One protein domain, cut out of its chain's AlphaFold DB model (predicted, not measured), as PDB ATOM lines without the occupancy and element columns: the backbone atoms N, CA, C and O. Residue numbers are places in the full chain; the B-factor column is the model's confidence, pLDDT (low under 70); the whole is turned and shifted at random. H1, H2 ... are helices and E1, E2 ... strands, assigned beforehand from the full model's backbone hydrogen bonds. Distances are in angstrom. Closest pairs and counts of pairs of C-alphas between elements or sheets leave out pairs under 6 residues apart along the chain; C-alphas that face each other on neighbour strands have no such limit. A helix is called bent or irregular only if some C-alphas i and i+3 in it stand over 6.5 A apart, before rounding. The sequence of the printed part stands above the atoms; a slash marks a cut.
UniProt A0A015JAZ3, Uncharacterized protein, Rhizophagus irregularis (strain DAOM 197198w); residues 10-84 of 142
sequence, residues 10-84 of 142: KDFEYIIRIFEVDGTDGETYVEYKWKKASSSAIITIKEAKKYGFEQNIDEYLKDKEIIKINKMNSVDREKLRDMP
ATOM      1  N   LYS A  10     -16.041 -25.669 -55.366       61.97
ATOM      2  CA  LYS A  10     -16.431 -25.828 -56.782       61.97
ATOM      3  C   LYS A  10     -16.518 -24.512 -57.568       61.97
ATOM      4  O   LYS A  10     -16.385 -24.534 -58.790       61.97
ATOM      5  N   ASP A  11     -16.766 -23.392 -56.893       61.91
ATOM      6  CA  ASP A  11     -16.929 -22.071 -57.512       61.91
ATOM      7  C   ASP A  11     -15.627 -21.247 -57.508       61.91
ATOM      8  O   ASP A  11     -15.582 -20.151 -58.074       61.91
ATOM      9  N   PHE A  12     -14.562 -21.792 -56.917       71.62
ATOM     10  CA  PHE A  12     -13.217 -21.229 -56.899       71.62
ATOM     11  C   PHE A  12     -12.434 -21.602 -58.162       71.62
ATOM     12  O   PHE A  12     -12.558 -22.711 -58.690       71.62
ATOM     13  N   GLU A  13     -11.643 -20.653 -58.660       75.94
ATOM     14  CA  GLU A  13     -10.769 -20.847 -59.816       75.94
ATOM     15  C   GLU A  13      -9.303 -20.933 -59.388       75.94
ATOM     16  O   GLU A  13      -8.693 -21.982 -59.565       75.94
ATOM     17  N   TYR A  14      -8.759 -19.869 -58.783       79.94
ATOM     18  CA  TYR A  14      -7.389 -19.824 -58.256       79.94
ATOM     19  C   TYR A  14      -7.203 -18.686 -57.234       79.94
ATOM     20  O   TYR A  14      -7.942 -17.695 -57.246       79.94
ATOM     21  N   ILE A  15      -6.197 -18.804 -56.355       85.88
ATOM     22  CA  ILE A  15      -5.762 -17.715 -55.463       85.88
ATOM     23  C   ILE A  15      -4.883 -16.765 -56.269       85.88
ATOM     24  O   ILE A  15      -3.935 -17.183 -56.934       85.88
ATOM     25  N   ILE A  16      -5.191 -15.474 -56.190       86.12
ATOM     26  CA  ILE A  16      -4.383 -14.416 -56.791       86.12
ATOM     27  C   ILE A  16      -3.224 -14.103 -55.845       86.12
ATOM     28  O   ILE A  16      -2.058 -14.209 -56.229       86.12
ATOM     29  N   ARG A  17      -3.551 -13.768 -54.593       86.94
ATOM     30  CA  ARG A  17      -2.571 -13.468 -53.548       86.94
ATOM     31  C   ARG A  17      -3.110 -13.690 -52.149       86.94
ATOM     32  O   ARG A  17      -4.306 -13.542 -51.910       86.94
ATOM     33  N   ILE A  18      -2.193 -13.979 -51.237       89.25
ATOM     34  CA  ILE A  18      -2.422 -13.969 -49.797       89.25
ATOM     35  C   ILE A  18      -1.603 -12.814 -49.235       89.25
ATOM     36  O   ILE A  18      -0.444 -12.638 -49.616       89.25
ATOM     37  N   PHE A  19      -2.218 -11.985 -48.401       88.81
ATOM     38  CA  PHE A  19      -1.567 -10.787 -47.896       88.81
ATOM     39  C   PHE A  19      -2.013 -10.431 -46.483       88.81
ATOM     40  O   PHE A  19      -3.135 -10.720 -46.080       88.81
ATOM     41  N   GLU A  20      -1.133  -9.760 -45.760       87.62
ATOM     42  CA  GLU A  20      -1.400  -9.145 -44.463       87.62
ATOM     43  C   GLU A  20      -1.400  -7.633 -44.622       87.62
ATOM     44  O   GLU A  20      -0.652  -7.083 -45.435       87.62
ATOM     45  N   VAL A  21      -2.255  -6.955 -43.863       80.44
ATOM     46  CA  VAL A  21      -2.327  -5.494 -43.873       80.44
ATOM     47  C   VAL A  21      -1.850  -4.965 -42.528       80.44
ATOM     48  O   VAL A  21      -2.375  -5.338 -41.480       80.44
ATOM     49  N   ASP A  22      -0.871  -4.065 -42.553       75.75
ATOM     50  CA  ASP A  22      -0.438  -3.379 -41.338       75.75
ATOM     51  C   ASP A  22      -1.596  -2.541 -40.778       75.75
ATOM     52  O   ASP A  22      -2.232  -1.756 -41.490       75.75
ATOM     53  N   GLY A  23      -1.864  -2.708 -39.482       67.50
ATOM     54  CA  GLY A  23      -2.944  -2.014 -38.777       67.50
ATOM     55  C   GLY A  23      -4.292  -2.742 -38.749       67.50
ATOM     56  O   GLY A  23      -5.242  -2.197 -38.195       67.50
ATOM     57  N   THR A  24      -4.395  -3.958 -39.294       64.69
ATOM     58  CA  THR A  24      -5.516  -4.881 -39.030       64.69
ATOM     59  C   THR A  24      -4.993  -6.041 -38.198       64.69
ATOM     60  O   THR A  24      -4.259  -6.824 -38.777       64.69
ATOM     61  N   ASP A  25      -5.311  -6.111 -36.895       70.56
ATOM     62  CA  ASP A  25      -4.984  -7.126 -35.852       70.56
ATOM     63  C   ASP A  25      -4.247  -8.438 -36.262       70.56
ATOM     64  O   ASP A  25      -4.652  -9.541 -35.895       70.56
ATOM     65  N   GLY A  26      -3.166  -8.358 -37.041       70.44
ATOM     66  CA  GLY A  26      -2.547  -9.504 -37.716       70.44
ATOM     67  C   GLY A  26      -3.470 -10.282 -38.670       70.44
ATOM     68  O   GLY A  26      -3.280 -11.485 -38.842       70.44
ATOM     69  N   GLU A  27      -4.502  -9.670 -39.262       81.62
ATOM     70  CA  GLU A  27      -5.403 -10.397 -40.162       81.62
ATOM     71  C   GLU A  27      -4.763 -10.681 -41.529       81.62
ATOM     72  O   GLU A  27      -4.392  -9.779 -42.283       81.62
ATOM     73  N   THR A  28      -4.707 -11.967 -41.880       87.19
ATOM     74  CA  THR A  28      -4.342 -12.426 -43.221       87.19
ATOM     75  C   THR A  28      -5.581 -12.527 -44.108       87.19
ATOM     76  O   THR A  28      -6.586 -13.163 -43.762       87.19
ATOM     77  N   TYR A  29      -5.484 -11.964 -45.304       87.00
ATOM     78  CA  TYR A  29      -6.521 -11.958 -46.320       87.00
ATOM     79  C   TYR A  29      -6.114 -12.794 -47.531       87.00
ATOM     80  O   TYR A  29      -4.945 -12.899 -47.895       87.00
ATOM     81  N   VAL A  30      -7.116 -13.363 -48.188       86.44
ATOM     82  CA  VAL A  30      -6.982 -14.147 -49.412       86.44
ATOM     83  C   VAL A  30      -7.758 -13.434 -50.513       86.44
ATOM     84  O   VAL A  30      -8.983 -13.318 -50.441       86.44
ATOM     85  N   GLU A  31      -7.051 -12.964 -51.541       86.31
ATOM     86  CA  GLU A  31      -7.653 -12.508 -52.791       86.31
ATOM     87  C   GLU A  31      -7.698 -13.666 -53.788       86.31
ATOM     88  O   GLU A  31      -6.675 -14.276 -54.106       86.31
ATOM     89  N   TYR A  32      -8.881 -13.959 -54.320       79.75
ATOM     90  CA  TYR A  32      -9.089 -15.111 -55.192       79.75
ATOM     91  C   TYR A  32     -10.048 -14.823 -56.341       79.75
ATOM     92  O   TYR A  32     -10.906 -13.932 -56.280       79.75
ATOM     93  N   LYS A  33      -9.881 -15.604 -57.411       78.88
ATOM     94  CA  LYS A  33     -10.732 -15.601 -58.593       78.88
ATOM     95  C   LYS A  33     -11.781 -16.702 -58.495       78.88
ATOM     96  O   LYS A  33     -11.515 -17.820 -58.052       78.88
ATOM     97  N   TRP A  34     -12.982 -16.367 -58.940       74.38
ATOM     98  CA  TRP A  34     -14.128 -17.260 -58.965       74.38
ATOM     99  C   TRP A  34     -14.423 -17.697 -60.391       74.38
ATOM    100  O   TRP A  34     -14.512 -16.850 -61.274       74.38
ATOM    101  N   LYS A  35     -14.760 -18.974 -60.592       67.19
ATOM    102  CA  LYS A  35     -15.144 -19.478 -61.922       67.19
ATOM    103  C   LYS A  35     -16.379 -18.784 -62.494       67.19
ATOM    104  O   LYS A  35     -16.543 -18.688 -63.705       67.19
ATOM    105  N   LYS A  36     -17.291 -18.341 -61.621       62.25
ATOM    106  CA  LYS A  36     -18.569 -17.715 -62.007       62.25
ATOM    107  C   LYS A  36     -18.600 -16.203 -61.820       62.25
ATOM    108  O   LYS A  36     -19.613 -15.593 -62.147       62.25
ATOM    109  N   ALA A  37     -17.540 -15.597 -61.289       59.19
ATOM    110  CA  ALA A  37     -17.463 -14.151 -61.153       59.19
ATOM    111  C   ALA A  37     -16.261 -13.640 -61.933       59.19
ATOM    112  O   ALA A  37     -15.132 -14.101 -61.817       59.19
ATOM    113  N   SER A  38     -16.517 -12.641 -62.749       56.38
ATOM    114  CA  SER A  38     -15.491 -12.006 -63.557       56.38
ATOM    115  C   SER A  38     -14.575 -11.090 -62.738       56.38
ATOM    116  O   SER A  38     -13.489 -10.751 -63.204       56.38
ATOM    117  N   SER A  39     -14.929 -10.786 -61.490       63.34
ATOM    118  CA  SER A  39     -14.105 -10.054 -60.528       63.34
ATOM    119  C   SER A  39     -13.422 -10.966 -59.499       63.34
ATOM    120  O   SER A  39     -13.855 -12.092 -59.255       63.34
ATOM    121  N   SER A  40     -12.326 -10.475 -58.911       72.06
ATOM    122  CA  SER A  40     -11.712 -11.073 -57.722       72.06
ATOM    123  C   SER A  40     -12.423 -10.617 -56.448       72.06
ATOM    124  O   SER A  40     -13.000  -9.528 -56.408       72.06
ATOM    125  N   ALA A  41     -12.379 -11.443 -55.406       75.38
ATOM    126  CA  ALA A  41     -12.904 -11.114 -54.083       75.38
ATOM    127  C   ALA A  41     -11.821 -11.289 -53.020       75.38
ATOM    128  O   ALA A  41     -10.900 -12.084 -53.212       75.38
ATOM    129  N   ILE A  42     -11.961 -10.566 -51.908       80.81
ATOM    130  CA  ILE A  42     -11.061 -10.641 -50.756       80.81
ATOM    131  C   ILE A  42     -11.866 -11.124 -49.549       80.81
ATOM    132  O   ILE A  42     -12.921 -10.563 -49.248       80.81
ATOM    133  N   ILE A  43     -11.366 -12.154 -48.871       82.06
ATOM    134  CA  ILE A  43     -11.910 -12.674 -47.607       82.06
ATOM    135  C   ILE A  43     -10.778 -12.898 -46.606       82.06
ATOM    136  O   ILE A  43      -9.615 -12.975 -47.000       82.06
ATOM    137  N   THR A  44     -11.101 -13.038 -45.323       85.12
ATOM    138  CA  THR A  44     -10.099 -13.440 -44.324       85.12
ATOM    139  C   THR A  44      -9.705 -14.906 -44.512       85.12
ATOM    140  O   THR A  44     -10.513 -15.737 -44.937       85.12
ATOM    141  N   ILE A  45      -8.472 -15.262 -44.146       85.69
ATOM    142  CA  ILE A  45      -7.997 -16.652 -44.182       85.69
ATOM    143  C   ILE A  45      -8.854 -17.568 -43.291       85.69
ATOM    144  O   ILE A  45      -9.135 -18.709 -43.656       85.69
ATOM    145  N   LYS A  46      -9.340 -17.047 -42.152       84.25
ATOM    146  CA  LYS A  46     -10.229 -17.760 -41.221       84.25
ATOM    147  C   LYS A  46     -11.539 -18.154 -41.901       84.25
ATOM    148  O   LYS A  46     -11.958 -19.310 -41.827       84.25
ATOM    149  N   GLU A  47     -12.172 -17.214 -42.598       81.12
ATOM    150  CA  GLU A  47     -13.373 -17.508 -43.377       81.12
ATOM    151  C   GLU A  47     -13.075 -18.449 -44.540       81.12
ATOM    152  O   GLU A  47     -13.831 -19.390 -44.778       81.12
ATOM    153  N   ALA A  48     -11.956 -18.248 -45.236       79.81
ATOM    154  CA  ALA A  48     -11.584 -19.082 -46.367       79.81
ATOM    155  C   ALA A  48     -11.458 -20.565 -45.976       79.81
ATOM    156  O   ALA A  48     -12.015 -21.438 -46.648       79.81
ATOM    157  N   LYS A  49     -10.809 -20.852 -44.841       81.38
ATOM    158  CA  LYS A  49     -10.714 -22.207 -44.278       81.38
ATOM    159  C   LYS A  49     -12.090 -22.780 -43.935       81.38
ATOM    160  O   LYS A  49     -12.401 -23.896 -44.346       81.38
ATOM    161  N   LYS A  50     -12.964 -21.990 -43.298       79.69
ATOM    162  CA  LYS A  50     -14.348 -22.393 -42.978       79.69
ATOM    163  C   LYS A  50     -15.162 -22.790 -44.218       79.69
ATOM    164  O   LYS A  50     -16.037 -23.648 -44.120       79.69
ATOM    165  N   TYR A  51     -14.884 -22.190 -45.374       71.69
ATOM    166  CA  TYR A  51     -15.556 -22.500 -46.642       71.69
ATOM    167  C   TYR A  51     -14.861 -23.594 -47.475       71.69
ATOM    168  O   TYR A  51     -15.271 -23.858 -48.609       71.69
ATOM    169  N   GLY A  52     -13.861 -24.277 -46.908       72.88
ATOM    170  CA  GLY A  52     -13.202 -25.427 -47.525       72.88
ATOM    171  C   GLY A  52     -12.094 -25.067 -48.516       72.88
ATOM    172  O   GLY A  52     -11.773 -25.886 -49.378       72.88
ATOM    173  N   PHE A  53     -11.514 -23.865 -48.416       74.81
ATOM    174  CA  PHE A  53     -10.369 -23.444 -49.237       74.81
ATOM    175  C   PHE A  53      -9.004 -23.768 -48.614       74.81
ATOM    176  O   PHE A  53      -7.986 -23.373 -49.172       74.81
ATOM    177  N   GLU A  54      -8.961 -24.483 -47.487       81.06
ATOM    178  CA  GLU A  54      -7.719 -24.766 -46.753       81.06
ATOM    179  C   GLU A  54      -6.643 -25.412 -47.634       81.06
ATOM    180  O   GLU A  54      -5.565 -24.852 -47.773       81.06
ATOM    181  N   GLN A  55      -6.975 -26.481 -48.365       80.75
ATOM    182  CA  GLN A  55      -6.026 -27.131 -49.280       80.75
ATOM    183  C   GLN A  55      -5.479 -26.192 -50.365       80.75
ATOM    184  O   GLN A  55      -4.320 -26.302 -50.743       80.75
ATOM    185  N   ASN A  56      -6.305 -25.280 -50.887       81.25
ATOM    186  CA  ASN A  56      -5.872 -24.334 -51.914       81.25
ATOM    187  C   ASN A  56      -4.923 -23.279 -51.338       81.25
ATOM    188  O   ASN A  56      -3.991 -22.862 -52.018       81.25
ATOM    189  N   ILE A  57      -5.168 -22.855 -50.097       85.25
ATOM    190  CA  ILE A  57      -4.294 -21.939 -49.363       85.25
ATOM    191  C   ILE A  57      -2.956 -22.613 -49.075       85.25
ATOM    192  O   ILE A  57      -1.920 -22.040 -49.395       85.25
ATOM    193  N   ASP A  58      -2.985 -23.828 -48.530       85.31
ATOM    194  CA  ASP A  58      -1.774 -24.574 -48.194       85.31
ATOM    195  C   ASP A  58      -0.930 -24.842 -49.445       85.31
ATOM    196  O   ASP A  58       0.286 -24.691 -49.412       85.31
ATOM    197  N   GLU A  59      -1.565 -25.188 -50.568       85.00
ATOM    198  CA  GLU A  59      -0.882 -25.370 -51.851       85.00
ATOM    199  C   GLU A  59      -0.269 -24.066 -52.372       85.00
ATOM    200  O   GLU A  59       0.878 -24.068 -52.800       85.00
ATOM    201  N   TYR A  60      -0.981 -22.938 -52.275       86.25
ATOM    202  CA  TYR A  60      -0.430 -21.635 -52.658       86.25
ATOM    203  C   TYR A  60       0.800 -21.264 -51.818       86.25
ATOM    204  O   TYR A  60       1.778 -20.755 -52.361       86.25
ATOM    205  N   LEU A  61       0.754 -21.525 -50.509       86.56
ATOM    206  CA  LEU A  61       1.814 -21.166 -49.563       86.56
ATOM    207  C   LEU A  61       3.057 -22.065 -49.635       86.56
ATOM    208  O   LEU A  61       4.065 -21.741 -49.015       86.56
ATOM    209  N   LYS A  62       3.022 -23.171 -50.390       88.75
ATOM    210  CA  LYS A  62       4.226 -23.981 -50.654       88.75
ATOM    211  C   LYS A  62       5.232 -23.247 -51.531       88.75
ATOM    212  O   LYS A  62       6.429 -23.345 -51.290       88.75
ATOM    213  N   ASP A  63       4.734 -22.531 -52.535       81.56
ATOM    214  CA  ASP A  63       5.555 -21.901 -53.573       81.56
ATOM    215  C   ASP A  63       5.584 -20.371 -53.467       81.56
ATOM    216  O   ASP A  63       6.361 -19.711 -54.159       81.56
ATOM    217  N   LYS A  64       4.700 -19.777 -52.656       85.19
ATOM    218  CA  LYS A  64       4.522 -18.324 -52.570       85.19
ATOM    219  C   LYS A  64       4.398 -17.857 -51.132       85.19
ATOM    220  O   LYS A  64       3.801 -18.517 -50.290       85.19
ATOM    221  N   GLU A  65       4.901 -16.658 -50.881       84.38
ATOM    222  CA  GLU A  65       4.881 -16.044 -49.558       84.38
ATOM    223  C   GLU A  65       3.653 -15.151 -49.343       84.38
ATOM    224  O   GLU A  65       2.991 -14.698 -50.284       84.38
ATOM    225  N   ILE A  66       3.364 -14.874 -48.071       85.75
ATOM    226  CA  ILE A  66       2.348 -13.902 -47.665       85.75
ATOM    227  C   ILE A  66       2.901 -12.493 -47.898       85.75
ATOM    228  O   ILE A  66       3.923 -12.105 -47.333       85.75
ATOM    229  N   ILE A  67       2.207 -11.706 -48.717       85.19
ATOM    230  CA  ILE A  67       2.621 -10.340 -49.047       85.19
ATOM    231  C   ILE A  67       2.236  -9.397 -47.904       85.19
ATOM    232  O   ILE A  67       1.066  -9.305 -47.545       85.19
ATOM    233  N   LYS A  68       3.187  -8.624 -47.382       82.62
ATOM    234  CA  LYS A  68       2.892  -7.574 -46.396       82.62
ATOM    235  C   LYS A  68       2.539  -6.259 -47.084       82.62
ATOM    236  O   LYS A  68       3.268  -5.790 -47.957       82.62
ATOM    237  N   ILE A  69       1.406  -5.671 -46.709       81.44
ATOM    238  CA  ILE A  69       0.904  -4.407 -47.250       81.44
ATOM    239  C   ILE A  69       0.863  -3.364 -46.134       81.44
ATOM    240  O   ILE A  69      -0.008  -3.392 -45.269       81.44
ATOM    241  N   ASN A  70       1.737  -2.362 -46.227       72.31
ATOM    242  CA  ASN A  70       1.930  -1.366 -45.166       72.31
ATOM    243  C   ASN A  70       0.750  -0.387 -44.979       72.31
ATOM    244  O   ASN A  70       0.747   0.414 -44.048       72.31
ATOM    245  N   LYS A  71      -0.227  -0.366 -45.901       66.19
ATOM    246  CA  LYS A  71      -1.398   0.530 -45.843       66.19
ATOM    247  C   LYS A  71      -2.637  -0.107 -46.459       66.19
ATOM    248  O   LYS A  71      -2.650  -0.390 -47.659       66.19
ATOM    249  N   MET A  72      -3.731  -0.164 -45.697       63.62
ATOM    250  CA  MET A  72      -5.030  -0.685 -46.157       63.62
ATOM    251  C   MET A  72      -5.652   0.095 -47.322       63.62
ATOM    252  O   MET A  72      -6.483  -0.439 -48.044       63.62
ATOM    253  N   ASN A  73      -5.243   1.347 -47.548       62.56
ATOM    254  CA  ASN A  73      -5.678   2.124 -48.720       62.56
ATOM    255  C   ASN A  73      -5.114   1.578 -50.044       62.56
ATOM    256  O   ASN A  73      -5.619   1.929 -51.103       62.56
ATOM    257  N   SER A  74      -4.094   0.716 -49.986       63.50
ATOM    258  CA  SER A  74      -3.556  -0.006 -51.149       63.50
ATOM    259  C   SER A  74      -4.379  -1.254 -51.486       63.50
ATOM    260  O   SER A  74      -4.171  -1.882 -52.524       63.50
ATOM    261  N   VAL A  75      -5.301  -1.633 -50.597       67.19
ATOM    262  CA  VAL A  75      -6.263  -2.707 -50.813       67.19
ATOM    263  C   VAL A  75      -7.549  -2.071 -51.308       67.19
ATOM    264  O   VAL A  75      -8.078  -1.139 -50.703       67.19
ATOM    265  N   ASP A  76      -8.067  -2.592 -52.414       67.44
ATOM    266  CA  ASP A  76      -9.369  -2.190 -52.918       67.44
ATOM    267  C   ASP A  76     -10.448  -2.640 -51.924       67.44
ATOM    268  O   ASP A  76     -10.900  -3.790 -51.923       67.44
ATOM    269  N   ARG A  77     -10.835  -1.724 -51.029       65.62
ATOM    270  CA  ARG A  77     -11.839  -1.972 -49.991       65.62
ATOM    271  C   ARG A  77     -13.195  -2.334 -50.579       65.62
ATOM    272  O   ARG A  77     -13.994  -2.969 -49.901       65.62
ATOM    273  N   GLU A  78     -13.461  -2.009 -51.844       63.25
ATOM    274  CA  GLU A  78     -14.686  -2.459 -52.494       63.25
ATOM    275  C   GLU A  78     -14.704  -3.978 -52.710       63.25
ATOM    276  O   GLU A  78     -15.791  -4.552 -52.826       63.25
ATOM    277  N   LYS A  79     -13.539  -4.637 -52.699       64.25
ATOM    278  CA  LYS A  79     -13.394  -6.097 -52.768       64.25
ATOM    279  C   LYS A  79     -13.409  -6.782 -51.397       64.25
ATOM    280  O   LYS A  79     -13.716  -7.974 -51.344       64.25
ATOM    281  N   LEU A  80     -13.125  -6.045 -50.316       63.75
ATOM    282  CA  LEU A  80     -13.257  -6.478 -48.915       63.75
ATOM    283  C   LEU A  80     -14.731  -6.454 -48.506       63.75
ATOM    284  O   LEU A  80     -15.279  -5.404 -48.180       63.75
ATOM    285  N   ARG A  81     -15.417  -7.593 -48.572       57.47
ATOM    286  CA  ARG A  81     -16.857  -7.666 -48.269       57.47
ATOM    287  C   ARG A  81     -17.243  -9.091 -47.864       57.47
ATOM    288  O   ARG A  81     -16.709 -10.028 -48.455       57.47
ATOM    289  N   ASP A  82     -18.270  -9.253 -47.026       54.88
ATOM    290  CA  ASP A  82     -18.820 -10.559 -46.605       54.88
ATOM    291  C   ASP A  82     -19.072 -11.517 -47.771       54.88
ATOM    292  O   ASP A  82     -19.564 -11.092 -48.823       54.88
ATOM    293  N   MET A  83     -18.780 -12.809 -47.598       55.28
ATOM    294  CA  MET A  83     -18.966 -13.819 -48.644       55.28
ATOM    295  C   MET A  83     -20.464 -14.013 -48.976       55.28
ATOM    296  O   MET A  83     -21.214 -14.584 -48.180       55.28
ATOM    297  N   PRO A  84     -20.941 -13.571 -50.155       57.69
ATOM    298  CA  PRO A  84     -22.328 -13.711 -50.559       57.69
ATOM    299  C   PRO A  84     -22.572 -15.075 -51.202       57.69
ATOM    300  O   PRO A  84     -21.652 -15.733 -51.689       57.69
TER     301      PRO A  84
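What this domain is: This is residues 10 to 84 of the 142 residues of an uncharacterized protein of Rhizophagus irregularis (strain DAOM 197198w) (UniProt A0A015JAZ3). A strongly twisted, bent sheet of four strands makes the wall of this small domain, and two short helices, H1 and H2, cover one face of it. The last stretch, residues 70 to 84, has no named element; it folds back from the end of E4 and passes the E3 edge of the sheet, its C-alphas 9 to 16 A from the mean of all C-alphas. The printed part has 75 residues, with four named strands and two named helices in the order E1, E2, E3, H1, H2, E4; the sheet runs E3, E2, E1, E4 and is mixed, and the class is mixed, helices and strands. The whole is compact, with a radius of gyration of the C-alphas of 11.8 A and spans of 33 by 28 by 19 A.

Where its parts are: E1, residues 12 to 21, is the longest strand at 23.1 A; it begins at C-alpha 12 (-13.217, -21.229, -56.899) and bends by 55 degrees at residue 16. E2, residues 28 to 34, spans 19.2 A, and E3, residues 37 to 44, spans 18.4 A and bends by 52 degrees at residue 40. E4, residues 67 to 69, is 6.4 A long and ends at C-alpha 69 (0.904, -4.407, -47.250). H1, residues 45 to 50, spans 8.6 A. H2, residues 54 to 63, spans 15.2 A and is neither bent nor irregular, but only just: C-alphas 60 and 63 are 6.1 A apart.

How they stand to each other: E1, E2 and E3 form a meander, each strand the antiparallel neighbour of the one before; E1 and E2 are a hairpin, as are E2 and E3. N 19 and O 29 are 2.9 A apart, and N 30 and O 43 are 2.8 A apart, both within hydrogen-bond range. The edge strand E4 is parallel to E1, with N 69 and O 20 at 2.8 A. E3, H1, H2 and E4 make a split strand-helix-strand unit, two strands of one sheet with the helices between them along the chain and with E2 and E1 between them in the sheet; its crossover is right-handed. H2 is on the sheet at a height of 9.4 A and runs across the strands, at 68 degrees to E1 on the local plane; the closest C-alphas, those of Ile 15 and Tyr 60, are 7.2 A apart. H1 is on the same face at a height of 9.0 A and stands up from the sheet; its closest C-alpha pair with E2 is Tyr 29 and Ile 45, 5.4 A. Every O i to N i+4 pair is within range in H1, and 5 of 6 in H2.

The domain as a whole: The C-alphas of Lys 10 and Gly 23 are the two farthest apart, at 32.8 A. The printed part has no cut. The link E1 to E2 is short, and the others are tight. Mean pLDDT of the printed part is 75.6; residues 10 to 11, 23 to 24, 35 to 39 and 71 to 84 are under 70.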